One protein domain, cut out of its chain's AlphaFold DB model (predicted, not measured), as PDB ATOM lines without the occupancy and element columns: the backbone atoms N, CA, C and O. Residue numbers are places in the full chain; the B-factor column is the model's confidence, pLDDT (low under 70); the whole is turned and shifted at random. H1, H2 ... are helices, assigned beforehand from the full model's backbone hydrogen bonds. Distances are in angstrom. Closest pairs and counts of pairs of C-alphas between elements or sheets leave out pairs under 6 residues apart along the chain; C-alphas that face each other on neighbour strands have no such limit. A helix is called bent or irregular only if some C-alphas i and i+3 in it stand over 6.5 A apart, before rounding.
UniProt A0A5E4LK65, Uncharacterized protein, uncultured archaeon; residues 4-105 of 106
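Overview. This is residues 4 to 105 of the 106 residues of an uncharacterized protein of uncultured archaeon (UniProt A0A5E4LK65). A helical hairpin, H2 and H3 side by side, forms the body, and two long helices, H1 and H4, spread from its open end as two arms of a V. H1 and H4 meet near the hairpin, through residues 18 to 23 of H1 and 75 to 83 of H4, while residues 4 to 14 of H1 stick out at one end and residues 87 to 105, of which 87 to 104 belong to H4, stick out at the other. The printed part has 102 residues with four named helices, in the order H1, H2, H3, H4, and no named strand; the class is all helix. The whole is loose, with a radius of gyration of the C-alphas of 17.8 A, and spans 52 by 35 by 28 A.

Arrangement. Begin with H1, residues 4 to 28, and look near residue 22 for its kink of 25 degrees. H1 is only just irregular: C-alphas 19 and 22 are 6.7 A apart. Next comes H2, residues 30 to 52; H1 and H2 touch only at the corner, where their closest C-alphas, those of Thr 26 and Lys 33, are 4.7 A apart. H3, residues 56 to 72, forms a helical hairpin with H2: the two touch at a shallow tilt of 31 degrees, opposite ways, and their closest C-alphas, those of Tyr 45 and Ser 62, are 5.3 A apart. From H3 go on to H4, residues 74 to 104; these two only just touch, with 3 pairs of C-alphas within 8 A, and only at the corner, the closest being Met 69 and Phe 77 at 6.0 A. Residues 75 to 83 of H4 touch residues 18 to 23 of H1, with C-alphas 19 and 79 closest at 5.2 A; the helices run opposite ways at a steep tilt of 57 degrees. H1 and H3 are apart. Every backbone O i to N i+4 pair is within hydrogen-bond range in H2 and H4, against 19 of 21 in H1 and 12 of 13 in H3.

Along the chain. Find C-alpha 4 at (43.649, 18.507, -15.062); from there H1 runs 36.7 A to C-alpha 28. H2 starts at C-alpha 30, at (33.773, 23.135, -54.640), and covers 32.8 A to C-alpha 52. H3 covers 23.0 A from C-alpha 56 to C-alpha 72. H4, the longest helix, runs 44.9 A from C-alpha 74 to C-alpha 104 at (21.297, 42.980, -13.362).

Size, cuts and confidence. The two C-alphas farthest apart, those of Asn 56 and Gly 105, are 53.6 A apart. The printed part has no cut, and its three links, H1 to H2, H2 to H3 and H3 to H4, are tight. The mean pLDDT of the printed part is 84.6; look for values under 70 at residues 4 to 5 and 100 to 105.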
ATOM      1  N   LYS A   4      43.277  17.319 -14.279       61.62
ATOM      2  CA  LYS A   4      43.649  18.507 -15.062       61.62
ATOM      3  C   LYS A   4      44.266  18.166 -16.424       61.62
ATOM      4  O   LYS A   4      44.011  18.865 -17.400       61.62
ATOM      5  N   GLY A   5      45.041  17.085 -16.511       68.06
ATOM      6  CA  GLY A   5      45.635  16.613 -17.762       68.06
ATOM      7  C   GLY A   5      44.591  16.062 -18.736       68.06
ATOM      8  O   GLY A   5      44.673  16.336 -19.929       68.06
ATOM      9  N   HIS A   6      43.568  15.363 -18.233       74.56
ATOM     10  CA  HIS A   6      42.463  14.870 -19.067       74.56
ATOM     11  C   HIS A   6      41.622  16.011 -19.647       74.56
ATOM     12  O   HIS A   6      41.251  15.963 -20.818       74.56
ATOM     13  N   ILE A   7      41.376  17.063 -18.860       76.50
ATOM     14  CA  ILE A   7      40.617  18.238 -19.309       76.50
ATOM     15  C   ILE A   7      41.360  18.976 -20.432       76.50
ATOM     16  O   ILE A   7      40.758  19.311 -21.449       76.50
ATOM     17  N   ILE A   8      42.672  19.188 -20.292       78.62
ATOM     18  CA  ILE A   8      43.482  19.869 -21.317       78.62
ATOM     19  C   ILE A   8      43.496  19.073 -22.628       78.62
ATOM     20  O   ILE A   8      43.338  19.652 -23.703       78.62
ATOM     21  N   VAL A   9      43.634  17.747 -22.552       82.38
ATOM     22  CA  VAL A   9      43.598  16.875 -23.735       82.38
ATOM     23  C   VAL A   9      42.237  16.953 -24.433       82.38
ATOM     24  O   VAL A   9      42.189  17.097 -25.652       82.38
ATOM     25  N   LEU A  10      41.137  16.943 -23.678       80.38
ATOM     26  CA  LEU A  10      39.783  17.103 -24.221       80.38
ATOM     27  C   LEU A  10      39.589  18.441 -24.945       80.38
ATOM     28  O   LEU A  10      39.009  18.473 -26.030       80.38
ATOM     29  N   ILE A  11      40.112  19.535 -24.383       82.06
ATOM     30  CA  ILE A  11      40.047  20.867 -25.002       82.06
ATOM     31  C   ILE A  11      40.832  20.888 -26.317       82.06
ATOM     32  O   ILE A  11      40.319  21.370 -27.327       82.06
ATOM     33  N   LEU A  12      42.048  20.337 -26.330       82.25
ATOM     34  CA  LEU A  12      42.880  20.271 -27.535       82.25
ATOM     35  C   LEU A  12      42.221  19.438 -28.640       82.25
ATOM     36  O   LEU A  12      42.229  19.850 -29.800       82.25
ATOM     37  N   ILE A  13      41.600  18.309 -28.288       84.56
ATOM     38  CA  ILE A  13      40.847  17.477 -29.236       84.56
ATOM     39  C   ILE A  13      39.649  18.252 -29.794       84.56
ATOM     40  O   ILE A  13      39.452  18.273 -31.006       84.56
ATOM     41  N   GLY A  14      38.877  18.933 -28.944       82.19
ATOM     42  CA  GLY A  14      37.758  19.767 -29.393       82.19
ATOM     43  C   GLY A  14      38.203  20.856 -30.373       82.19
ATOM     44  O   GLY A  14      37.571  21.060 -31.407       82.19
ATOM     45  N   PHE A  15      39.337  21.499 -30.096       80.69
ATOM     46  CA  PHE A  15      39.918  22.519 -30.970       80.69
ATOM     47  C   PHE A  15      40.347  21.950 -32.327       80.69
ATOM     48  O   PHE A  15      40.077  22.554 -33.367       80.69
ATOM     49  N   LEU A  16      40.959  20.763 -32.325       83.06
ATOM     50  CA  LEU A  16      41.354  20.048 -33.536       83.06
ATOM     51  C   LEU A  16      40.135  19.711 -34.407       83.06
ATOM     52  O   LEU A  16      40.146  19.963 -35.610       83.06
ATOM     53  N   VAL A  17      39.071  19.180 -33.797       84.12
ATOM     54  CA  VAL A  17      37.830  18.827 -34.501       84.12
ATOM     55  C   VAL A  17      37.209  20.065 -35.141       84.12
ATOM     56  O   VAL A  17      36.853  20.035 -36.316       84.12
ATOM     57  N   ILE A  18      37.135  21.175 -34.408       83.06
ATOM     58  CA  ILE A  18      36.587  22.436 -34.922       83.06
ATOM     59  C   ILE A  18      37.422  22.974 -36.091       83.06
ATOM     60  O   ILE A  18      36.852  23.421 -37.084       83.06
ATOM     61  N   ALA A  19      38.752  22.900 -36.006       80.75
ATOM     62  CA  ALA A  19      39.642  23.339 -37.080       80.75
ATOM     63  C   ALA A  19      39.511  22.487 -38.357       80.75
ATOM     64  O   ALA A  19      39.746  22.992 -39.450       80.75
ATOM     65  N   LEU A  20      39.103  21.221 -38.238       84.50
ATOM     66  CA  LEU A  20      38.912  20.309 -39.369       84.50
ATOM     67  C   LEU A  20      37.604  20.547 -40.134       84.50
ATOM     68  O   LEU A  20      37.563  20.327 -41.344       84.50
ATOM     69  N   ILE A  21      36.542  21.008 -39.467       84.25
ATOM     70  CA  ILE A  21      35.212  21.182 -40.082       84.25
ATOM     71  C   ILE A  21      35.262  22.030 -41.371       84.25
ATOM     72  O   ILE A  21      34.717  21.594 -42.386       84.25
ATOM     73  N   PRO A  22      35.927  23.199 -41.410       80.75
ATOM     74  CA  PRO A  22      35.981  24.014 -42.619       80.75
ATOM     75  C   PRO A  22      36.749  23.378 -43.771       80.75
ATOM     76  O   PRO A  22      36.382  23.552 -44.936       80.75
ATOM     77  N   VAL A  23      37.814  22.644 -43.448       84.19
ATOM     78  CA  VAL A  23      38.608  21.909 -44.438       84.19
ATOM     79  C   VAL A  23      37.736  20.840 -45.078       84.19
ATOM     80  O   VAL A  23      37.649  20.768 -46.300       84.19
ATOM     81  N   LEU A  24      36.993  20.085 -44.265       84.06
ATOM     82  CA  LEU A  24      36.062  19.073 -44.753       84.06
ATOM     83  C   LEU A  24      34.983  19.692 -45.653       84.06
ATOM     84  O   LEU A  24      34.778  19.217 -46.768       84.06
ATOM     85  N   ILE A  25      34.359  20.800 -45.242       83.25
ATOM     86  CA  ILE A  25      33.335  21.486 -46.049       83.25
ATOM     87  C   ILE A  25      33.905  21.939 -47.399       83.25
ATOM     88  O   ILE A  25      33.299  21.685 -48.437       83.25
ATOM     89  N   THR A  26      35.073  22.580 -47.408       83.38
ATOM     90  CA  THR A  26      35.675  23.100 -48.650       83.38
ATOM     91  C   THR A  26      36.296  22.022 -49.535       83.38
ATOM     92  O   THR A  26      36.426  22.238 -50.739       83.38
ATOM     93  N   SER A  27      36.624  20.851 -48.985       81.62
ATOM     94  CA  SER A  27      37.029  19.682 -49.775       81.62
ATOM     95  C   SER A  27      35.851  18.981 -50.463       81.62
ATOM     96  O   SER A  27      36.022  18.436 -51.548       81.62
ATOM     97  N   LEU A  28      34.658  19.014 -49.857       84.19
ATOM     98  CA  LEU A  28      33.468  18.319 -50.360       84.19
ATOM     99  C   LEU A  28      32.576  19.222 -51.225       84.19
ATOM    100  O   LEU A  28      31.854  18.724 -52.085       84.19
ATOM    101  N   PHE A  29      32.630  20.542 -51.021       88.69
ATOM    102  CA  PHE A  29      31.844  21.531 -51.756       88.69
ATOM    103  C   PHE A  29      32.741  22.535 -52.480       88.69
ATOM    104  O   PHE A  29      33.158  23.559 -51.933       88.69
ATOM    105  N   GLU A  30      32.969  22.280 -53.764       84.69
ATOM    106  CA  GLU A  30      33.773  23.135 -54.640       84.69
ATOM    107  C   GLU A  30      33.249  24.586 -54.762       84.69
ATOM    108  O   GLU A  30      34.056  25.518 -54.677       84.69
ATOM    109  N   PRO A  31      31.923  24.844 -54.832       87.62
ATOM    110  CA  PRO A  31      31.408  26.216 -54.811       87.62
ATOM    111  C   PRO A  31      31.735  26.955 -53.507       87.62
ATOM    112  O   PRO A  31      32.042  28.148 -53.523       87.62
ATOM    113  N   ALA A  32      31.710  26.247 -52.371       85.94
ATOM    114  CA  ALA A  32      32.052  26.825 -51.076       85.94
ATOM    115  C   ALA A  32      33.543  27.178 -51.007       85.94
ATOM    116  O   ALA A  32      33.900  28.232 -50.483       85.94
ATOM    117  N   LYS A  33      34.415  26.348 -51.591       87.44
ATOM    118  CA  LYS A  33      35.850  26.633 -51.709       87.44
ATOM    119  C   LYS A  33      36.110  27.934 -52.464       87.44
ATOM    120  O   LYS A  33      36.819  28.795 -51.946       87.44
ATOM    121  N   LEU A  34      35.499  28.110 -53.637       89.25
ATOM    122  CA  LEU A  34      35.650  29.332 -54.436       89.25
ATOM    123  C   LEU A  34      35.159  30.570 -53.680       89.25
ATOM    124  O   LEU A  34      35.849  31.587 -53.633       89.25
ATOM    125  N   LEU A  35      33.997  30.472 -53.036       91.12
ATOM    126  CA  LEU A  35      33.435  31.572 -52.258       91.12
ATOM    127  C   LEU A  35      34.360  31.967 -51.096       91.12
ATOM    128  O   LEU A  35      34.640  33.151 -50.904       91.12
ATOM    129  N   MET A  36      34.906  30.989 -50.371       89.25
ATOM    130  CA  MET A  36      35.853  31.243 -49.283       89.25
ATOM    131  C   MET A  36      37.177  31.831 -49.776       89.25
ATOM    132  O   MET A  36      37.731  32.709 -49.114       89.25
ATOM    133  N   GLN A  37      37.674  31.408 -50.941       90.94
ATOM    134  CA  GLN A  37      38.859  32.007 -51.560       90.94
ATOM    135  C   GLN A  37      38.632  33.483 -51.889       90.94
ATOM    136  O   GLN A  37      39.475  34.315 -51.557       90.94
ATOM    137  N   VAL A  38      37.480  33.828 -52.472       93.44
ATOM    138  CA  VAL A  38      37.123  35.224 -52.760       93.44
ATOM    139  C   VAL A  38      37.065  36.044 -51.471       93.44
ATOM    140  O   VAL A  38      37.677  37.110 -51.403       93.44
ATOM    141  N   ILE A  39      36.401  35.546 -50.425       91.81
ATOM    142  CA  ILE A  39      36.338  36.237 -49.126       91.81
ATOM    143  C   ILE A  39      37.743  36.468 -48.561       91.81
ATOM    144  O   ILE A  39      38.067  37.590 -48.173       91.81
ATOM    145  N   LEU A  40      38.594  35.441 -48.538       91.44
ATOM    146  CA  LEU A  40      39.955  35.550 -48.008       91.44
ATOM    147  C   LEU A  40      40.813  36.540 -48.799       91.44
ATOM    148  O   LEU A  40      41.576  37.289 -48.193       91.44
ATOM    149  N   ILE A  41      40.653  36.609 -50.122       94.62
ATOM    150  CA  ILE A  41      41.309  37.626 -50.957       94.62
ATOM    151  C   ILE A  41      40.938  39.029 -50.479       94.62
ATOM    152  O   ILE A  41      41.825  39.857 -50.254       94.62
ATOM    153  N   PHE A  42      39.645  39.291 -50.281       94.62
ATOM    154  CA  PHE A  42      39.181  40.587 -49.793       94.62
ATOM    155  C   PHE A  42      39.701  40.888 -48.392       94.62
ATOM    156  O   PHE A  42      40.188  41.992 -48.168       94.62
ATOM    157  N   VAL A  43      39.648  39.924 -47.472       93.31
ATOM    158  CA  VAL A  43      40.137  40.084 -46.094       93.31
ATOM    159  C   VAL A  43      41.626  40.412 -46.075       93.31
ATOM    160  O   VAL A  43      42.028  41.362 -45.407       93.31
ATOM    161  N   ILE A  44      42.454  39.675 -46.820       93.56
ATOM    162  CA  ILE A  44      43.897  39.934 -46.886       93.56
ATOM    163  C   ILE A  44      44.137  41.328 -47.457       93.56
ATOM    164  O   ILE A  44      44.876  42.116 -46.869       93.56
ATOM    165  N   TYR A  45      43.477  41.664 -48.562       94.25
ATOM    166  CA  TYR A  45      43.652  42.951 -49.215       94.25
ATOM    167  C   TYR A  45      43.261  44.134 -48.315       94.25
ATOM    168  O   TYR A  45      44.024  45.095 -48.188       94.25
ATOM    169  N   THR A  46      42.100  44.076 -47.661       93.44
ATOM    170  CA  THR A  46      41.645  45.145 -46.760       93.44
ATOM    171  C   THR A  46      42.517  45.241 -45.517       93.44
ATOM    172  O   THR A  46      42.834  46.350 -45.095       93.44
ATOM    173  N   THR A  47      42.974  44.109 -44.979       92.06
ATOM    174  CA  THR A  47      43.875  44.060 -43.821       92.06
ATOM    175  C   THR A  47      45.230  44.680 -44.151       92.06
ATOM    176  O   THR A  47      45.691  45.577 -43.448       92.06
ATOM    177  N   VAL A  48      45.856  44.272 -45.257       93.88
ATOM    178  CA  VAL A  48      47.146  44.816 -45.704       93.88
ATOM    179  C   VAL A  48      47.031  46.310 -45.991       93.88
ATOM    180  O   VAL A  48      47.890  47.082 -45.569       93.88
ATOM    181  N   ARG A  49      45.954  46.742 -46.659       92.88
ATOM    182  CA  ARG A  49      45.702  48.167 -46.903       92.88
ATOM    183  C   ARG A  49      45.446  48.935 -45.599       92.88
ATOM    184  O   ARG A  49      45.851  50.087 -45.500       92.88
ATOM    185  N   GLY A  50      44.811  48.315 -44.607       92.25
ATOM    186  CA  GLY A  50      44.597  48.898 -43.281       92.25
ATOM    187  C   GLY A  50      45.900  49.160 -42.527       92.25
ATOM    188  O   GLY A  50      46.029  50.200 -41.890       92.25
ATOM    189  N   TYR A  51      46.885  48.265 -42.647       93.00
ATOM    190  CA  TYR A  51      48.188  48.420 -41.988       93.00
ATOM    191  C   TYR A  51      49.183  49.294 -42.760       93.00
ATOM    192  O   TYR A  51      49.906  50.075 -42.151       93.00
ATOM    193  N   LEU A  52      49.253  49.157 -44.087       90.88
ATOM    194  CA  LEU A  52      50.272  49.818 -44.920       90.88
ATOM    195  C   LEU A  52      49.771  51.086 -45.625       90.88
ATOM    196  O   LEU A  52      50.567  51.817 -46.208       90.88
ATOM    197  N   GLY A  53      48.463  51.347 -45.601       89.88
ATOM    198  CA  GLY A  53      47.847  52.461 -46.311       89.88
ATOM    199  C   GLY A  53      47.716  52.249 -47.831       89.88
ATOM    200  O   GLY A  53      47.995  51.168 -48.375       89.88
ATOM    201  N   PRO A  54      47.229  53.273 -48.553       89.88
ATOM    202  CA  PRO A  54      47.097  53.228 -50.005       89.88
ATOM    203  C   PRO A  54      48.460  53.407 -50.694       89.88
ATOM    204  O   PRO A  54      49.185  54.356 -50.412       89.88
ATOM    205  N   GLY A  55      48.801  52.521 -51.633       91.12
ATOM    206  CA  GLY A  55      50.005  52.658 -52.455       91.12
ATOM    207  C   GLY A  55      50.388  51.382 -53.202       91.12
ATOM    208  O   GLY A  55      49.808  50.318 -53.000       91.12
ATOM    209  N   ASN A  56      51.406  51.472 -54.056       91.12
ATOM    210  CA  ASN A  56      51.869  50.325 -54.849       91.12
ATOM    211  C   ASN A  56      52.421  49.191 -53.971       91.12
ATOM    212  O   ASN A  56      52.252  48.019 -54.295       91.12
ATOM    213  N   LEU A  57      53.023  49.528 -52.826       90.25
ATOM    214  CA  LEU A  57      53.524  48.539 -51.872       90.25
ATOM    215  C   LEU A  57      52.399  47.673 -51.289       90.25
ATOM    216  O   LEU A  57      52.570  46.460 -51.198       90.25
ATOM    217  N   SER A  58      51.235  48.245 -50.953       92.31
ATOM    218  CA  SER A  58      50.125  47.449 -50.417       92.31
ATOM    219  C   SER A  58      49.533  46.506 -51.461       92.31
ATOM    220  O   SER A  58      49.150  45.394 -51.105       92.31
ATOM    221  N   LEU A  59      49.537  46.875 -52.748       92.25
ATOM    222  CA  LEU A  59      49.157  45.968 -53.839       92.25
ATOM    223  C   LEU A  59      50.118  44.783 -53.958       92.25
ATOM    224  O   LEU A  59      49.671  43.638 -54.016       92.25
ATOM    225  N   ILE A  60      51.427  45.049 -53.951       94.19
ATOM    226  CA  ILE A  60      52.459  44.013 -54.090       94.19
ATOM    227  C   ILE A  60      52.396  43.041 -52.909       94.19
ATOM    228  O   ILE A  60      52.312  41.830 -53.110       94.19
ATOM    229  N   VAL A  61      52.372  43.562 -51.680       94.00
ATOM    230  CA  VAL A  61      52.312  42.737 -50.465       94.00
ATOM    231  C   VAL A  61      51.017  41.926 -50.419       94.00
ATOM    232  O   VAL A  61      51.063  40.728 -50.144       94.00
ATOM    233  N   SER A  62      49.876  42.536 -50.754       93.62
ATOM    234  CA  SER A  62      48.600  41.812 -50.832       93.62
ATOM    235  C   SER A  62      48.659  40.687 -51.859       93.62
ATOM    236  O   SER A  62      48.236  39.579 -51.554       93.62
ATOM    237  N   GLY A  63      49.213  40.933 -53.049       93.00
ATOM    238  CA  GLY A  63      49.331  39.921 -54.101       93.00
ATOM    239  C   GLY A  63      50.168  38.715 -53.671       93.00
ATOM    240  O   GLY A  63      49.751  37.572 -53.866       93.00
ATOM    241  N   VAL A  64      51.309  38.956 -53.018       95.44
ATOM    242  CA  VAL A  64      52.169  37.886 -52.485       95.44
ATOM    243  C   VAL A  64      51.446  37.088 -51.397       95.44
ATOM    244  O   VAL A  64      51.453  35.857 -51.429       95.44
ATOM    245  N   LEU A  65      50.790  37.769 -50.455       93.44
ATOM    246  CA  LEU A  65      50.058  37.110 -49.372       93.44
ATOM    247  C   LEU A  65      48.854  36.325 -49.889       93.44
ATOM    248  O   LEU A  65      48.650  35.195 -49.460       93.44
ATOM    249  N   ILE A  66      48.101  36.860 -50.849       94.19
ATOM    250  CA  ILE A  66      46.999  36.150 -51.503       94.19
ATOM    251  C   ILE A  66      47.513  34.866 -52.159       94.19
ATOM    252  O   ILE A  66      46.945  33.798 -51.941       94.19
ATOM    253  N   TYR A  67      48.606  34.937 -52.918       94.19
ATOM    254  CA  TYR A  67      49.180  33.750 -53.549       94.19
ATOM    255  C   TYR A  67      49.542  32.669 -52.520       94.19
ATOM    256  O   TYR A  67      49.153  31.505 -52.658       94.19
ATOM    257  N   LEU A  68      50.243  33.055 -51.453       93.25
ATOM    258  CA  LEU A  68      50.688  32.116 -50.428       93.25
ATOM    259  C   LEU A  68      49.523  31.561 -49.601       93.25
ATOM    260  O   LEU A  68      49.433  30.348 -49.421       93.25
ATOM    261  N   MET A  69      48.632  32.428 -49.125       91.19
ATOM    262  CA  MET A  69      47.594  32.077 -48.156       91.19
ATOM    263  C   MET A  69      46.337  31.493 -48.804       91.19
ATOM    264  O   MET A  69      45.697  30.637 -48.204       91.19
ATOM    265  N   VAL A  70      45.977  31.918 -50.020       91.00
ATOM    266  CA  VAL A  70      44.715  31.525 -50.676       91.00
ATOM    267  C   VAL A  70      44.906  30.413 -51.702       91.00
ATOM    268  O   VAL A  70      44.031  29.563 -51.837       91.00
ATOM    269  N   PHE A  71      46.028  30.395 -52.425       89.56
ATOM    270  CA  PHE A  71      46.248  29.407 -53.487       89.56
ATOM    271  C   PHE A  71      47.182  28.280 -53.062       89.56
ATOM    272  O   PHE A  71      46.885  27.117 -53.317       89.56
ATOM    273  N   LYS A  72      48.299  28.600 -52.401       89.56
ATOM    274  CA  LYS A  72      49.306  27.590 -52.049       89.56
ATOM    275  C   LYS A  72      48.981  26.843 -50.748       89.56
ATOM    276  O   LYS A  72      49.145  25.631 -50.703       89.56
ATOM    277  N   TRP A  73      48.518  27.542 -49.707       88.44
ATOM    278  CA  TRP A  73      48.285  26.982 -48.361       88.44
ATOM    279  C   TRP A  73      46.837  27.174 -47.874       88.44
ATOM    280  O   TRP A  73      46.595  27.384 -46.685       88.44
ATOM    281  N   PHE A  74      45.872  27.109 -48.794       87.06
ATOM    282  CA  PHE A  74      44.470  27.465 -48.546       87.06
ATOM    283  C   PHE A  74      43.865  26.827 -47.290       87.06
ATOM    284  O   PHE A  74      43.324  27.526 -46.441       87.06
ATOM    285  N   GLU A  75      43.966  25.505 -47.158       85.44
ATOM    286  CA  GLU A  75      43.278  24.743 -46.107       85.44
ATOM    287  C   GLU A  75      43.770  25.110 -44.702       85.44
ATOM    288  O   GLU A  75      42.979  25.253 -43.767       85.44
ATOM    289  N   ILE A  76      45.078  25.342 -44.564       84.94
ATOM    290  CA  ILE A  76      45.701  25.725 -43.294       84.94
ATOM    291  C   ILE A  76      45.240  27.128 -42.898       84.94
ATOM    292  O   ILE A  76      44.783  27.341 -41.774       84.94
ATOM    293  N   PHE A  77      45.299  28.087 -43.825       87.44
ATOM    294  CA  PHE A  77      44.901  29.465 -43.536       87.44
ATOM    295  C   PHE A  77      43.396  29.627 -43.343       87.44
ATOM    296  O   PHE A  77      42.984  30.413 -42.495       87.44
ATOM    297  N   LEU A  78      42.575  28.861 -44.060       86.75
ATOM    298  CA  LEU A  78      41.131  28.811 -43.851       86.75
ATOM    299  C   LEU A  78      40.796  28.351 -42.427       86.75
ATOM    300  O   LEU A  78      39.987  28.982 -41.748       86.75
ATOM    301  N   SER A  79      41.447  27.279 -41.970       85.94
ATOM    302  CA  SER A  79      41.250  26.734 -40.622       85.94
ATOM    303  C   SER A  79      41.632  27.752 -39.554       85.94
ATOM    304  O   SER A  79      40.854  28.012 -38.638       85.94
ATOM    305  N   LEU A  80      42.801  28.382 -39.705       86.69
ATOM    306  CA  LEU A  80      43.271  29.427 -38.794       86.69
ATOM    307  C   LEU A  80      42.342  30.644 -38.787       86.69
ATOM    308  O   LEU A  80      42.043  31.174 -37.720       86.69
ATOM    309  N   TYR A  81      41.851  31.063 -39.954       85.88
ATOM    310  CA  TYR A  81      40.933  32.193 -40.078       85.88
ATOM    311  C   TYR A  81      39.603  31.928 -39.365       85.88
ATOM    312  O   TYR A  81      39.113  32.771 -38.615       85.88
ATOM    313  N   ILE A  82      39.025  30.740 -39.539       84.62
ATOM    314  CA  ILE A  82      37.759  30.384 -38.887       84.62
ATOM    315  C   ILE A  82      37.939  30.219 -37.385       84.62
ATOM    316  O   ILE A  82      37.095  30.660 -36.608       84.62
ATOM    317  N   LEU A  83      39.059  29.653 -36.963       85.19
ATOM    318  CA  LEU A  83      39.421  29.559 -35.558       85.19
ATOM    319  C   LEU A  83      39.582  30.951 -34.934       85.19
ATOM    320  O   LEU A  83      39.037  31.201 -33.861       85.19
ATOM    321  N   GLN A  84      40.229  31.889 -35.629       84.38
ATOM    322  CA  GLN A  84      40.299  33.288 -35.206       84.38
ATOM    323  C   GLN A  84      38.903  33.920 -35.088       84.38
ATOM    324  O   GLN A  84      38.633  34.604 -34.100       84.38
ATOM    325  N   LEU A  85      38.003  33.679 -36.048       84.50
ATOM    326  CA  LEU A  85      36.622  34.168 -35.979       84.50
ATOM    327  C   LEU A  85      35.870  33.590 -34.778       84.50
ATOM    328  O   LEU A  85      35.227  34.340 -34.048       84.50
ATOM    329  N   LEU A  86      35.970  32.282 -34.538       82.81
ATOM    330  CA  LEU A  86      35.316  31.618 -33.410       82.81
ATOM    331  C   LEU A  86      35.829  32.136 -32.065       82.81
ATOM    332  O   LEU A  86      35.026  32.391 -31.169       82.81
ATOM    333  N   LEU A  87      37.139  32.356 -31.935       83.31
ATOM    334  CA  LEU A  87      37.719  32.993 -30.751       83.31
ATOM    335  C   LEU A  87      37.207  34.429 -30.577       83.31
ATOM    336  O   LEU A  87      36.842  34.814 -29.468       83.31
ATOM    337  N   GLY A  88      37.125  35.200 -31.665       81.50
ATOM    338  CA  GLY A  88      36.564  36.551 -31.655       81.50
ATOM    339  C   GLY A  88      35.101  36.577 -31.206       81.50
ATOM    340  O   GLY A  88      34.741  37.355 -30.324       81.50
ATOM    341  N   PHE A  89      34.263  35.690 -31.745       82.25
ATOM    342  CA  PHE A  89      32.864  35.558 -31.334       82.25
ATOM    343  C   PHE A  89      32.722  35.086 -29.886       82.25
ATOM    344  O   PHE A  89      31.890  35.624 -29.157       82.25
ATOM    345  N   GLY A  90      33.543  34.130 -29.446       79.94
ATOM    346  CA  GLY A  90      33.570  33.669 -28.059       79.94
ATOM    347  C   GLY A  90      33.939  34.791 -27.087       79.94
ATOM    348  O   GLY A  90      33.261  34.986 -26.079       79.94
ATOM    349  N   PHE A  91      34.952  35.590 -27.428       72.25
ATOM    350  CA  PHE A  91      35.339  36.762 -26.646       72.25
ATOM    351  C   PHE A  91      34.217  37.807 -26.588       72.25
ATOM    352  O   PHE A  91      33.844  38.254 -25.505       72.25
ATOM    353  N   MET A  92      33.609  38.147 -27.728       76.44
ATOM    354  CA  MET A  92      32.479  39.084 -27.779       76.44
ATOM    355  C   MET A  92      31.267  38.580 -26.986       76.44
ATOM    356  O   MET A  92      30.625  39.360 -26.285       76.44
ATOM    357  N   SER A  93      30.974  37.281 -27.046       79.06
ATOM    358  CA  SER A  93      29.907  36.650 -26.262       79.06
ATOM    359  C   SER A  93      30.154  36.789 -24.758       79.06
ATOM    360  O   SER A  93      29.251  37.200 -24.026       79.06
ATOM    361  N   ALA A  94      31.384  36.537 -24.303       77.25
ATOM    362  CA  ALA A  94      31.768  36.714 -22.906       77.25
ATOM    363  C   ALA A  94      31.639  38.178 -22.450       77.25
ATOM    364  O   ALA A  94      31.137  38.437 -21.356       77.25
ATOM    365  N   VAL A  95      32.022  39.139 -23.298       77.12
ATOM    366  CA  VAL A  95      31.865  40.579 -23.023       77.12
ATOM    367  C   VAL A  95      30.388  40.963 -22.893       77.12
ATOM    368  O   VAL A  95      30.009  41.607 -21.918       77.12
ATOM    369  N   VAL A  96      29.533  40.539 -23.829       79.81
ATOM    370  CA  VAL A  96      28.085  40.814 -23.789       79.81
ATOM    371  C   VAL A  96      27.448  40.219 -22.534       79.81
ATOM    372  O   VAL A  96      26.648  40.882 -21.870       79.81
ATOM    373  N   TRP A  97      27.826  38.995 -22.168       79.06
ATOM    374  CA  TRP A  97      27.334  38.356 -20.953       79.06
ATOM    375  C   TRP A  97      27.802  39.087 -19.686       79.06
ATOM    376  O   TRP A  97      26.982  39.365 -18.812       79.06
ATOM    377  N   GLY A  98      29.076  39.485 -19.614       72.38
ATOM    378  CA  GLY A  98      29.630  40.253 -18.493       72.38
ATOM    379  C   GLY A  98      29.002  41.643 -18.319       72.38
ATOM    380  O   GLY A  98      28.763  42.092 -17.196       72.38
ATOM    381  N   ILE A  99      28.659  42.317 -19.418       74.75
ATOM    382  CA  ILE A  99      27.906  43.580 -19.386       74.75
ATOM    383  C   ILE A  99      26.469  43.334 -18.896       74.75
ATOM    384  O   ILE A  99      25.962  44.074 -18.049       74.75
ATOM    385  N   GLY A 100      25.816  42.275 -19.381       65.06
ATOM    386  CA  GLY A 100      24.446  41.919 -19.002       65.06
ATOM    387  C   GLY A 100      24.284  41.526 -17.529       65.06
ATOM    388  O   GLY A 100      23.267  41.854 -16.918       65.06
ATOM    389  N   THR A 101      25.275  40.867 -16.924       66.50
ATOM    390  CA  THR A 101      25.260  40.525 -15.490       66.50
ATOM    391  C   THR A 101      25.547  41.735 -14.602       66.50
ATOM    392  O   THR A 101      24.929  41.866 -13.547       66.50
ATOM    393  N   THR A 102      26.388  42.670 -15.053       61.66
ATOM    394  CA  THR A 102      26.656  43.934 -14.341       61.66
ATOM    395  C   THR A 102      25.413  44.832 -14.276       61.66
ATOM    396  O   THR A 102      25.163  45.462 -13.252       61.66
ATOM    397  N   MET A 103      24.592  44.859 -15.334       58.56
ATOM    398  CA  MET A 103      23.333  45.621 -15.356       58.56
ATOM    399  C   MET A 103      22.182  44.974 -14.569       58.56
ATOM    400  O   MET A 103      21.206  45.651 -14.281       58.56
ATOM    401  N   ARG A 104      22.281  43.688 -14.207       57.09
ATOM    402  CA  ARG A 104      21.297  42.980 -13.362       57.09
ATOM    403  C   ARG A 104      21.581  43.082 -11.858       57.09
ATOM    404  O   ARG A 104      20.741  42.670 -11.066       57.09
ATOM    405  N   GLY A 105      22.771  43.555 -11.483       58.34
ATOM    406  CA  GLY A 105      23.208  43.723 -10.091       58.34
ATOM    407  C   GLY A 105      23.042  45.142  -9.532       58.34
ATOM    408  O   GLY A 105      23.484  45.395  -8.414       58.34
TER     409      GLY A 105